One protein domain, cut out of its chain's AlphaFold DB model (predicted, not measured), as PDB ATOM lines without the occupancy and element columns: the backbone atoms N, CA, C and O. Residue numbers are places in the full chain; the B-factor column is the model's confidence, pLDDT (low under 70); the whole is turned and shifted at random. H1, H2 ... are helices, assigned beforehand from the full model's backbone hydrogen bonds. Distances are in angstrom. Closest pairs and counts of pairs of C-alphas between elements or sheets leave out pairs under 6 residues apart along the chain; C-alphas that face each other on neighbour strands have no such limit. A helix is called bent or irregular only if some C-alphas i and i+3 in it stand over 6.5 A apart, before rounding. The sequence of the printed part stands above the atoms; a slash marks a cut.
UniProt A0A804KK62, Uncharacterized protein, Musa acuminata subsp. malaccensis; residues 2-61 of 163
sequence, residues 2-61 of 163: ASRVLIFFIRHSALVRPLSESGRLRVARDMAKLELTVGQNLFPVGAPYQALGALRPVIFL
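This is residues 2 to 61 of the 163 residues of an uncharacterized protein of Musa acuminata subsp. malaccensis (UniProt A0A804KK62). Three helices run nearly lengthwise in a small up-and-down bundle, their centres at the corners of a triangle, with H3 packed on both H1 and H2 while H1 and H2 keep a looser distance from each other. H2 is the longest helix and runs along the length of the bundle; the shorter H1 and H3 run the same way as each other and against H2. The printed part has 60 residues with three named helices, in the order H1, H2, H3, and no named strand; the class is all helix. The whole is compact, with a radius of gyration of the C-alphas of 11.2 A, and elongated, with spans of 33 by 17 by 16 A.

H1, residues 2 to 14, is close to but not clearly touching H2, residues 21 to 41; their closest C-alphas are those of Ser 13 and Val 27, 7.1 A apart. H1 and H2 run opposite ways at a shallow tilt of 10 degrees. H1 touches H3, residues 47 to 58, and the closest C-alphas of the two are those of Ser 3 and Pro 48, 5.9 A apart. H1 and H3 run the same way at a shallow tilt of 24 degrees. H2 and H3 form a helical hairpin, running opposite ways at a shallow tilt of 26 degrees. H2 touches H3 with residues 28 to 35 alone; the closest C-alphas of the two are those of Ala 28 and Arg 56, 5.6 A apart. In H1 and H2 every O i to N i+4 pair is within hydrogen-bond range, and in H3 6 of 8 are.

H1 begins at C-alpha 2, at (14.256, 93.599, 60.725), and measures 18.4 A from first to last C-alpha. H2, residues 21 to 41, measures 30.4 A, from C-alpha 21 at (42.479, 90.997, 62.519) to C-alpha 41. H3, residues 47 to 58, measures 16.4 A and ends at C-alpha 58, at (34.098, 90.003, 51.836). H3 is neither bent nor irregular, but only just: C-alphas 54 and 57 are 6.3 A apart.

The two C-alphas farthest apart are those of Ser 20 and Pro 44, at 33.2 A. The first and last printed C-alphas, those of Ala 2 and Leu 61, are 27.0 A apart. The printed part has no cut. The link from H1 to H2 is short, with 6 residues, and the link from H2 to H3 is tight, with 5 residues. The mean pLDDT of the printed part is 84.3, and the model's confidence is under 70 at residues 17 to 19, in the link from H1 to H2.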
ATOM      1  N   ALA A   2      13.020  94.403  60.753       75.88
ATOM      2  CA  ALA A   2      14.256  93.599  60.725       75.88
ATOM      3  C   ALA A   2      15.181  93.874  59.521       75.88
ATOM      4  O   ALA A   2      16.372  94.101  59.696       75.88
ATOM      5  N   SER A   3      14.621  93.957  58.311       79.69
ATOM      6  CA  SER A   3      15.367  94.307  57.091       79.69
ATOM      7  C   SER A   3      16.113  95.655  57.201       79.69
ATOM      8  O   SER A   3      17.282  95.740  56.834       79.69
ATOM      9  N   ARG A   4      15.508  96.686  57.818       79.75
ATOM     10  CA  ARG A   4      16.173  97.987  58.035       79.75
ATOM     11  C   ARG A   4      17.338  97.892  59.020       79.75
ATOM     12  O   ARG A   4      18.356  98.538  58.807       79.75
ATOM     13  N   VAL A   5      17.201  97.081  60.071       83.38
ATOM     14  CA  VAL A   5      18.285  96.837  61.037       83.38
ATOM     15  C   VAL A   5      19.464  96.151  60.351       83.38
ATOM     16  O   VAL A   5      20.601  96.562  60.561       83.38
ATOM     17  N   LEU A   6      19.197  95.170  59.481       84.44
ATOM     18  CA  LEU A   6      20.239  94.511  58.692       84.44
ATOM     19  C   LEU A   6      20.963  95.495  57.774       84.44
ATOM     20  O   LEU A   6      22.186  95.551  57.807       84.44
ATOM     21  N   ILE A   7      20.229  96.314  57.014       82.81
ATOM     22  CA  ILE A   7      20.820  97.332  56.130       82.81
ATOM     23  C   ILE A   7      21.713  98.287  56.929       82.81
ATOM     24  O   ILE A   7      22.847  98.559  56.529       82.81
ATOM     25  N   PHE A   8      21.230  98.764  58.079       82.88
ATOM     26  CA  PHE A   8      21.990  99.670  58.933       82.88
ATOM     27  C   PHE A   8      23.263  98.998  59.459       82.88
ATOM     28  O   PHE A   8      24.349  99.556  59.318       82.88
ATOM     29  N   PHE A   9      23.158  97.782  59.998       85.00
ATOM     30  CA  PHE A   9      24.300  97.022  60.505       85.00
ATOM     31  C   PHE A   9      25.355  96.769  59.419       85.00
ATOM     32  O   PHE A   9      26.542  97.023  59.628       85.00
ATOM     33  N   ILE A  10      24.915  96.312  58.246       85.38
ATOM     34  CA  ILE A  10      25.756  96.030  57.080       85.38
ATOM     35  C   ILE A  10      26.511  97.289  56.652       85.38
ATOM     36  O   ILE A  10      27.734  97.261  56.505       85.38
ATOM     37  N   ARG A  11      25.798  98.414  56.516       82.25
ATOM     38  CA  ARG A  11      26.387  99.695  56.126       82.25
ATOM     39  C   ARG A  11      27.443 100.146  57.128       82.25
ATOM     40  O   ARG A  11      28.535 100.500  56.716       82.25
ATOM     41  N   HIS A  12      27.159 100.099  58.427       81.44
ATOM     42  CA  HIS A  12      28.125 100.532  59.439       81.44
ATOM     43  C   HIS A  12      29.343  99.611  59.494       81.44
ATOM     44  O   HIS A  12      30.463 100.101  59.583       81.44
ATOM     45  N   SER A  13      29.140  98.301  59.356       81.25
ATOM     46  CA  SER A  13      30.229  97.320  59.322       81.25
ATOM     47  C   SER A  13      31.168  97.529  58.131       81.25
ATOM     48  O   SER A  13      32.377  97.365  58.272       81.25
ATOM     49  N   ALA A  14      30.630  97.933  56.976       76.25
ATOM     50  CA  ALA A  14      31.406  98.238  55.773       76.25
ATOM     51  C   ALA A  14      32.193  99.565  55.851       76.25
ATOM     52  O   ALA A  14      33.066  99.802  55.020       76.25
ATOM     53  N   LEU A  15      31.896 100.434  56.827       73.62
ATOM     54  CA  LEU A  15      32.525 101.752  56.994       73.62
ATOM     55  C   LEU A  15      33.605 101.777  58.099       73.62
ATOM     56  O   LEU A  15      34.150 102.837  58.394       73.62
ATOM     57  N   VAL A  16      33.931 100.653  58.749       70.06
ATOM     58  CA  VAL A  16      34.952 100.645  59.818       70.06
ATOM     59  C   VAL A  16      36.365 100.468  59.236       70.06
ATOM     60  O   VAL A  16      36.637  99.492  58.539       70.06
ATOM     61  N   ARG A  17      37.282 101.400  59.551       65.69
ATOM     62  CA  ARG A  17      38.653 101.507  59.001       65.69
ATOM     63  C   ARG A  17      39.746 101.467  60.084       65.69
ATOM     64  O   ARG A  17      39.529 101.996  61.170       65.69
ATOM     65  N   PRO A  18      40.954 101.003  59.714       64.31
ATOM     66  CA  PRO A  18      41.187  99.603  59.392       64.31
ATOM     67  C   PRO A  18      40.868  98.732  60.614       64.31
ATOM     68  O   PRO A  18      41.333  98.975  61.727       64.31
ATOM     69  N   LEU A  19      40.072  97.686  60.403       68.81
ATOM     70  CA  LEU A  19      39.865  96.674  61.430       68.81
ATOM     71  C   LEU A  19      41.157  95.871  61.594       68.81
ATOM     72  O   LEU A  19      41.637  95.268  60.628       68.81
ATOM     73  N   SER A  20      41.672  95.797  62.824       81.69
ATOM     74  CA  SER A  20      42.645  94.765  63.190       81.69
ATOM     75  C   SER A  20      42.086  93.385  62.838       81.69
ATOM     76  O   SER A  20      40.871  93.207  62.714       81.69
ATOM     77  N   GLU A  21      42.941  92.374  62.722       83.94
ATOM     78  CA  GLU A  21      42.479  90.997  62.519       83.94
ATOM     79  C   GLU A  21      41.442  90.583  63.579       83.94
ATOM     80  O   GLU A  21      40.357  90.098  63.252       83.94
ATOM     81  N   SER A  22      41.703  90.920  64.845       86.25
ATOM     82  CA  SER A  22      40.760  90.728  65.951       86.25
ATOM     83  C   SER A  22      39.466  91.545  65.815       86.25
ATOM     84  O   SER A  22      38.415  91.131  66.302       86.25
ATOM     85  N   GLY A  23      39.508  92.708  65.163       86.81
ATOM     86  CA  GLY A  23      38.335  93.505  64.812       86.81
ATOM     87  C   GLY A  23      37.490  92.828  63.736       86.81
ATOM     88  O   GLY A  23      36.283  92.681  63.918       86.81
ATOM     89  N   ARG A  24      38.122  92.336  62.662       86.81
ATOM     90  CA  ARG A  24      37.440  91.603  61.582       86.81
ATOM     91  C   ARG A  24      36.761  90.341  62.103       86.81
ATOM     92  O   ARG A  24      35.595  90.113  61.797       86.81
ATOM     93  N   LEU A  25      37.443  89.565  62.948       89.81
ATOM     94  CA  LEU A  25      36.876  88.362  63.567       89.81
ATOM     95  C   LEU A  25      35.671  88.674  64.466       89.81
ATOM     96  O   LEU A  25      34.678  87.948  64.428       89.81
ATOM     97  N   ARG A  26      35.726  89.764  65.246       90.62
ATOM     98  CA  ARG A  26      34.586  90.208  66.067       90.62
ATOM     99  C   ARG A  26      33.382  90.577  65.205       90.62
ATOM    100  O   ARG A  26      32.307  90.027  65.418       90.62
ATOM    101  N   VAL A  27      33.581  91.407  64.182       88.94
ATOM    102  CA  VAL A  27      32.511  91.798  63.249       88.94
ATOM    103  C   VAL A  27      31.925  90.576  62.530       88.94
ATOM    104  O   VAL A  27      30.707  90.442  62.437       88.94
ATOM    105  N   ALA A  28      32.766  89.635  62.090       90.69
ATOM    106  CA  ALA A  28      32.320  88.397  61.452       90.69
ATOM    107  C   ALA A  28      31.477  87.515  62.384       90.69
ATOM    108  O   ALA A  28      30.492  86.908  61.952       90.69
ATOM    109  N   ARG A  29      31.857  87.437  63.664       91.69
ATOM    110  CA  ARG A  29      31.101  86.716  64.693       91.69
ATOM    111  C   ARG A  29      29.741  87.367  64.929       91.69
ATOM    112  O   ARG A  29      28.744  86.652  65.006       91.69
ATOM    113  N   ASP A  30      29.697  88.693  65.013       91.75
ATOM    114  CA  ASP A  30      28.452  89.440  65.194       91.75
ATOM    115  C   ASP A  30      27.522  89.266  63.984       91.75
ATOM    116  O   ASP A  30      26.339  88.981  64.166       91.75
ATOM    117  N   MET A  31      28.066  89.307  62.759       91.19
ATOM    118  CA  MET A  31      27.342  88.972  61.524       91.19
ATOM    119  C   MET A  31      26.742  87.569  61.575       91.19
ATOM    120  O   MET A  31      25.552  87.413  61.326       91.19
ATOM    121  N   ALA A  32      27.534  86.555  61.943       91.12
ATOM    122  CA  ALA A  32      27.068  85.171  62.012       91.12
ATOM    123  C   ALA A  32      25.964  84.980  63.065       91.12
ATOM    124  O   ALA A  32      24.989  84.264  62.835       91.12
ATOM    125  N   LYS A  33      26.084  85.644  64.223       91.38
ATOM    126  CA  LYS A  33      25.057  85.595  65.273       91.38
ATOM    127  C   LYS A  33      23.764  86.275  64.823       91.38
ATOM    128  O   LYS A  33      22.678  85.762  65.097       91.38
ATOM    129  N   LEU A  34      23.878  87.416  64.145       89.88
ATOM    130  CA  LEU A  34      22.739  88.144  63.601       89.88
ATOM    131  C   LEU A  34      22.039  87.328  62.507       89.88
ATOM    132  O   LEU A  34      20.821  87.187  62.552       89.88
ATOM    133  N   GLU A  35      22.805  86.731  61.592       89.19
ATOM    134  CA  GLU A  35      22.316  85.837  60.538       89.19
ATOM    135  C   GLU A  35      21.533  84.661  61.134       89.19
ATOM    136  O   GLU A  35      20.363  84.476  60.804       89.19
ATOM    137  N   LEU A  36      22.114  83.937  62.099       89.19
ATOM    138  CA  LEU A  36      21.445  82.817  62.767       89.19
ATOM    139  C   LEU A  36      20.134  83.246  63.446       89.19
ATOM    140  O   LEU A  36      19.095  82.619  63.252       89.19
ATOM    141  N   THR A  37      20.178  84.332  64.221       89.69
ATOM    142  CA  THR A  37      19.018  84.809  64.992       89.69
ATOM    143  C   THR A  37      17.877  85.227  64.067       89.69
ATOM    144  O   THR A  37      16.715  84.911  64.319       89.69
ATOM    145  N   VAL A  38      18.199  85.926  62.980       86.62
ATOM    146  CA  VAL A  38      17.214  86.379  61.999       86.62
ATOM    147  C   VAL A  38      16.662  85.199  61.196       86.62
ATOM    148  O   VAL A  38      15.450  85.115  61.013       86.62
ATOM    149  N   GLY A  39      17.518  84.268  60.770       85.62
ATOM    150  CA  GLY A  39      17.108  83.074  60.027       85.62
ATOM    151  C   GLY A  39      16.165  82.168  60.822       85.62
ATOM    152  O   GLY A  39      15.234  81.610  60.253       85.62
ATOM    153  N   GLN A  40      16.349  82.070  62.140       86.81
ATOM    154  CA  GLN A  40      15.489  81.260  63.009       86.81
ATOM    155  C   GLN A  40      14.133  81.908  63.312       86.81
ATOM    156  O   GLN A  40      13.137  81.203  63.424       86.81
ATOM    157  N   ASN A  41      14.086  83.235  63.473       84.94
ATOM    158  CA  ASN A  41      12.914  83.905  64.048       84.94
ATOM    159  C   ASN A  41      12.105  84.740  63.046       84.94
ATOM    160  O   ASN A  41      10.990  85.144  63.358       84.94
ATOM    161  N   LEU A  42      12.675  85.078  61.885       81.69
ATOM    162  CA  LEU A  42      12.142  86.133  61.014       81.69
ATOM    163  C   LEU A  42      12.133  85.753  59.527       81.69
ATOM    164  O   LEU A  42      11.932  86.620  58.679       81.69
ATOM    165  N   PHE A  43      12.359  84.484  59.185       75.56
ATOM    166  CA  PHE A  43      12.385  84.043  57.792       75.56
ATOM    167  C   PHE A  43      10.989  84.121  57.135       75.56
ATOM    168  O   PHE A  43      10.015  83.696  57.758       75.56
ATOM    169  N   PRO A  44      10.868  84.592  55.875       76.00
ATOM    170  CA  PRO A  44      11.919  85.124  54.996       76.00
ATOM    171  C   PRO A  44      12.147  86.644  55.153       76.00
ATOM    172  O   PRO A  44      11.205  87.432  55.164       76.00
ATOM    173  N   VAL A  45      13.417  87.079  55.185       75.25
ATOM    174  CA  VAL A  45      13.804  88.511  55.297       75.25
ATOM    175  C   VAL A  45      14.228  89.142  53.958       75.25
ATOM    176  O   VAL A  45      14.238  90.367  53.828       75.25
ATOM    177  N   GLY A  46      14.520  88.323  52.941       84.12
ATOM    178  CA  GLY A  46      14.833  88.771  51.577       84.12
ATOM    179  C   GLY A  46      16.276  89.251  51.380       84.12
ATOM    180  O   GLY A  46      17.189  88.815  52.080       84.12
ATOM    181  N   ALA A  47      16.484  90.159  50.421       85.69
ATOM    182  CA  ALA A  47      17.811  90.588  49.961       85.69
ATOM    183  C   ALA A  47      18.784  91.064  51.068       85.69
ATOM    184  O   ALA A  47      19.955  90.693  51.017       85.69
ATOM    185  N   PRO A  48      18.362  91.800  52.120       84.75
ATOM    186  CA  PRO A  48      19.282  92.215  53.187       84.75
ATOM    187  C   PRO A  48      19.880  91.057  53.992       84.75
ATOM    188  O   PRO A  48      20.972  91.187  54.537       84.75
ATOM    189  N   TYR A  49      19.182  89.922  54.068       87.12
ATOM    190  CA  TYR A  49      19.707  88.715  54.703       87.12
ATOM    191  C   TYR A  49      20.792  88.058  53.840       87.12
ATOM    192  O   TYR A  49      21.848  87.701  54.354       87.12
ATOM    193  N   GLN A  50      20.581  87.983  52.521       87.44
ATOM    194  CA  GLN A  50      21.592  87.498  51.570       87.44
ATOM    195  C   GLN A  50      22.843  88.386  51.588       87.44
ATOM    196  O   GLN A  50      23.962  87.883  51.669       87.44
ATOM    197  N   ALA A  51      22.649  89.708  51.628       88.00
ATOM    198  CA  ALA A  51      23.743  90.666  51.703       88.00
ATOM    199  C   ALA A  51      24.573  90.529  52.993       88.00
ATOM    200  O   ALA A  51      25.793  90.693  52.960       88.00
ATOM    201  N   LEU A  52      23.946  90.188  54.129       88.38
ATOM    202  CA  LEU A  52      24.666  89.906  55.378       88.38
ATOM    203  C   LEU A  52      25.594  88.694  55.220       88.38
ATOM    204  O   LEU A  52      26.771  88.765  55.588       88.38
ATOM    205  N   GLY A  53      25.073  87.611  54.637       89.06
ATOM    206  CA  GLY A  53      25.837  86.397  54.356       89.06
ATOM    207  C   GLY A  53      27.003  86.650  53.396       89.06
ATOM    208  O   GLY A  53      28.108  86.167  53.639       89.06
ATOM    209  N   ALA A  54      26.789  87.468  52.359       90.00
ATOM    210  CA  ALA A  54      27.808  87.822  51.371       90.00
ATOM    211  C   ALA A  54      28.884  88.785  51.908       90.00
ATOM    212  O   ALA A  54      30.055  88.666  51.544       90.00
ATOM    213  N   LEU A  55      28.536  89.712  52.810       87.75
ATOM    214  CA  LEU A  55      29.497  90.655  53.395       87.75
ATOM    215  C   LEU A  55      30.517  89.963  54.309       87.75
ATOM    216  O   LEU A  55      31.691  90.342  54.337       87.75
ATOM    217  N   ARG A  56      30.086  88.951  55.066       89.69
ATOM    218  CA  ARG A  56      30.926  88.272  56.061       89.69
ATOM    219  C   ARG A  56      32.239  87.701  55.493       89.69
ATOM    220  O   ARG A  56      33.269  87.914  56.124       89.69
ATOM    221  N   PRO A  57      32.277  87.014  54.338       89.50
ATOM    222  CA  PRO A  57      33.539  86.641  53.698       89.50
ATOM    223  C   PRO A  57      34.254  87.835  53.043       89.50
ATOM    224  O   PRO A  57      35.482  87.890  53.059       89.50
ATOM    225  N   VAL A  58      33.521  88.826  52.518       87.50
ATOM    226  CA  VAL A  58      34.098  90.003  51.836       87.50
ATOM    227  C   VAL A  58      35.028  90.814  52.738       87.50
ATOM    228  O   VAL A  58      36.043  91.320  52.255       87.50
ATOM    229  N   ILE A  59      34.752  90.916  54.042       86.50
ATOM    230  CA  ILE A  59      35.634  91.642  54.973       86.50
ATOM    231  C   ILE A  59      37.024  90.996  55.141       86.50
ATOM    232  O   ILE A  59      37.932  91.675  55.613       86.50
ATOM    233  N   PHE A  60      37.206  89.735  54.732       87.06
ATOM    234  CA  PHE A  60      38.494  89.027  54.758       87.06
ATOM    235  C   PHE A  60      39.191  88.959  53.397       87.06
ATOM    236  O   PHE A  60      40.359  88.592  53.345       87.06
ATOM    237  N   LEU A  61      38.500  89.295  52.304       87.44
ATOM    238  CA  LEU A  61      39.094  89.260  50.968       87.44
ATOM    239  C   LEU A  61      40.048  90.428  50.755       87.44
ATOM    240  O   LEU A  61      39.719  91.566  51.102       87.44
TER     241      LEU A  61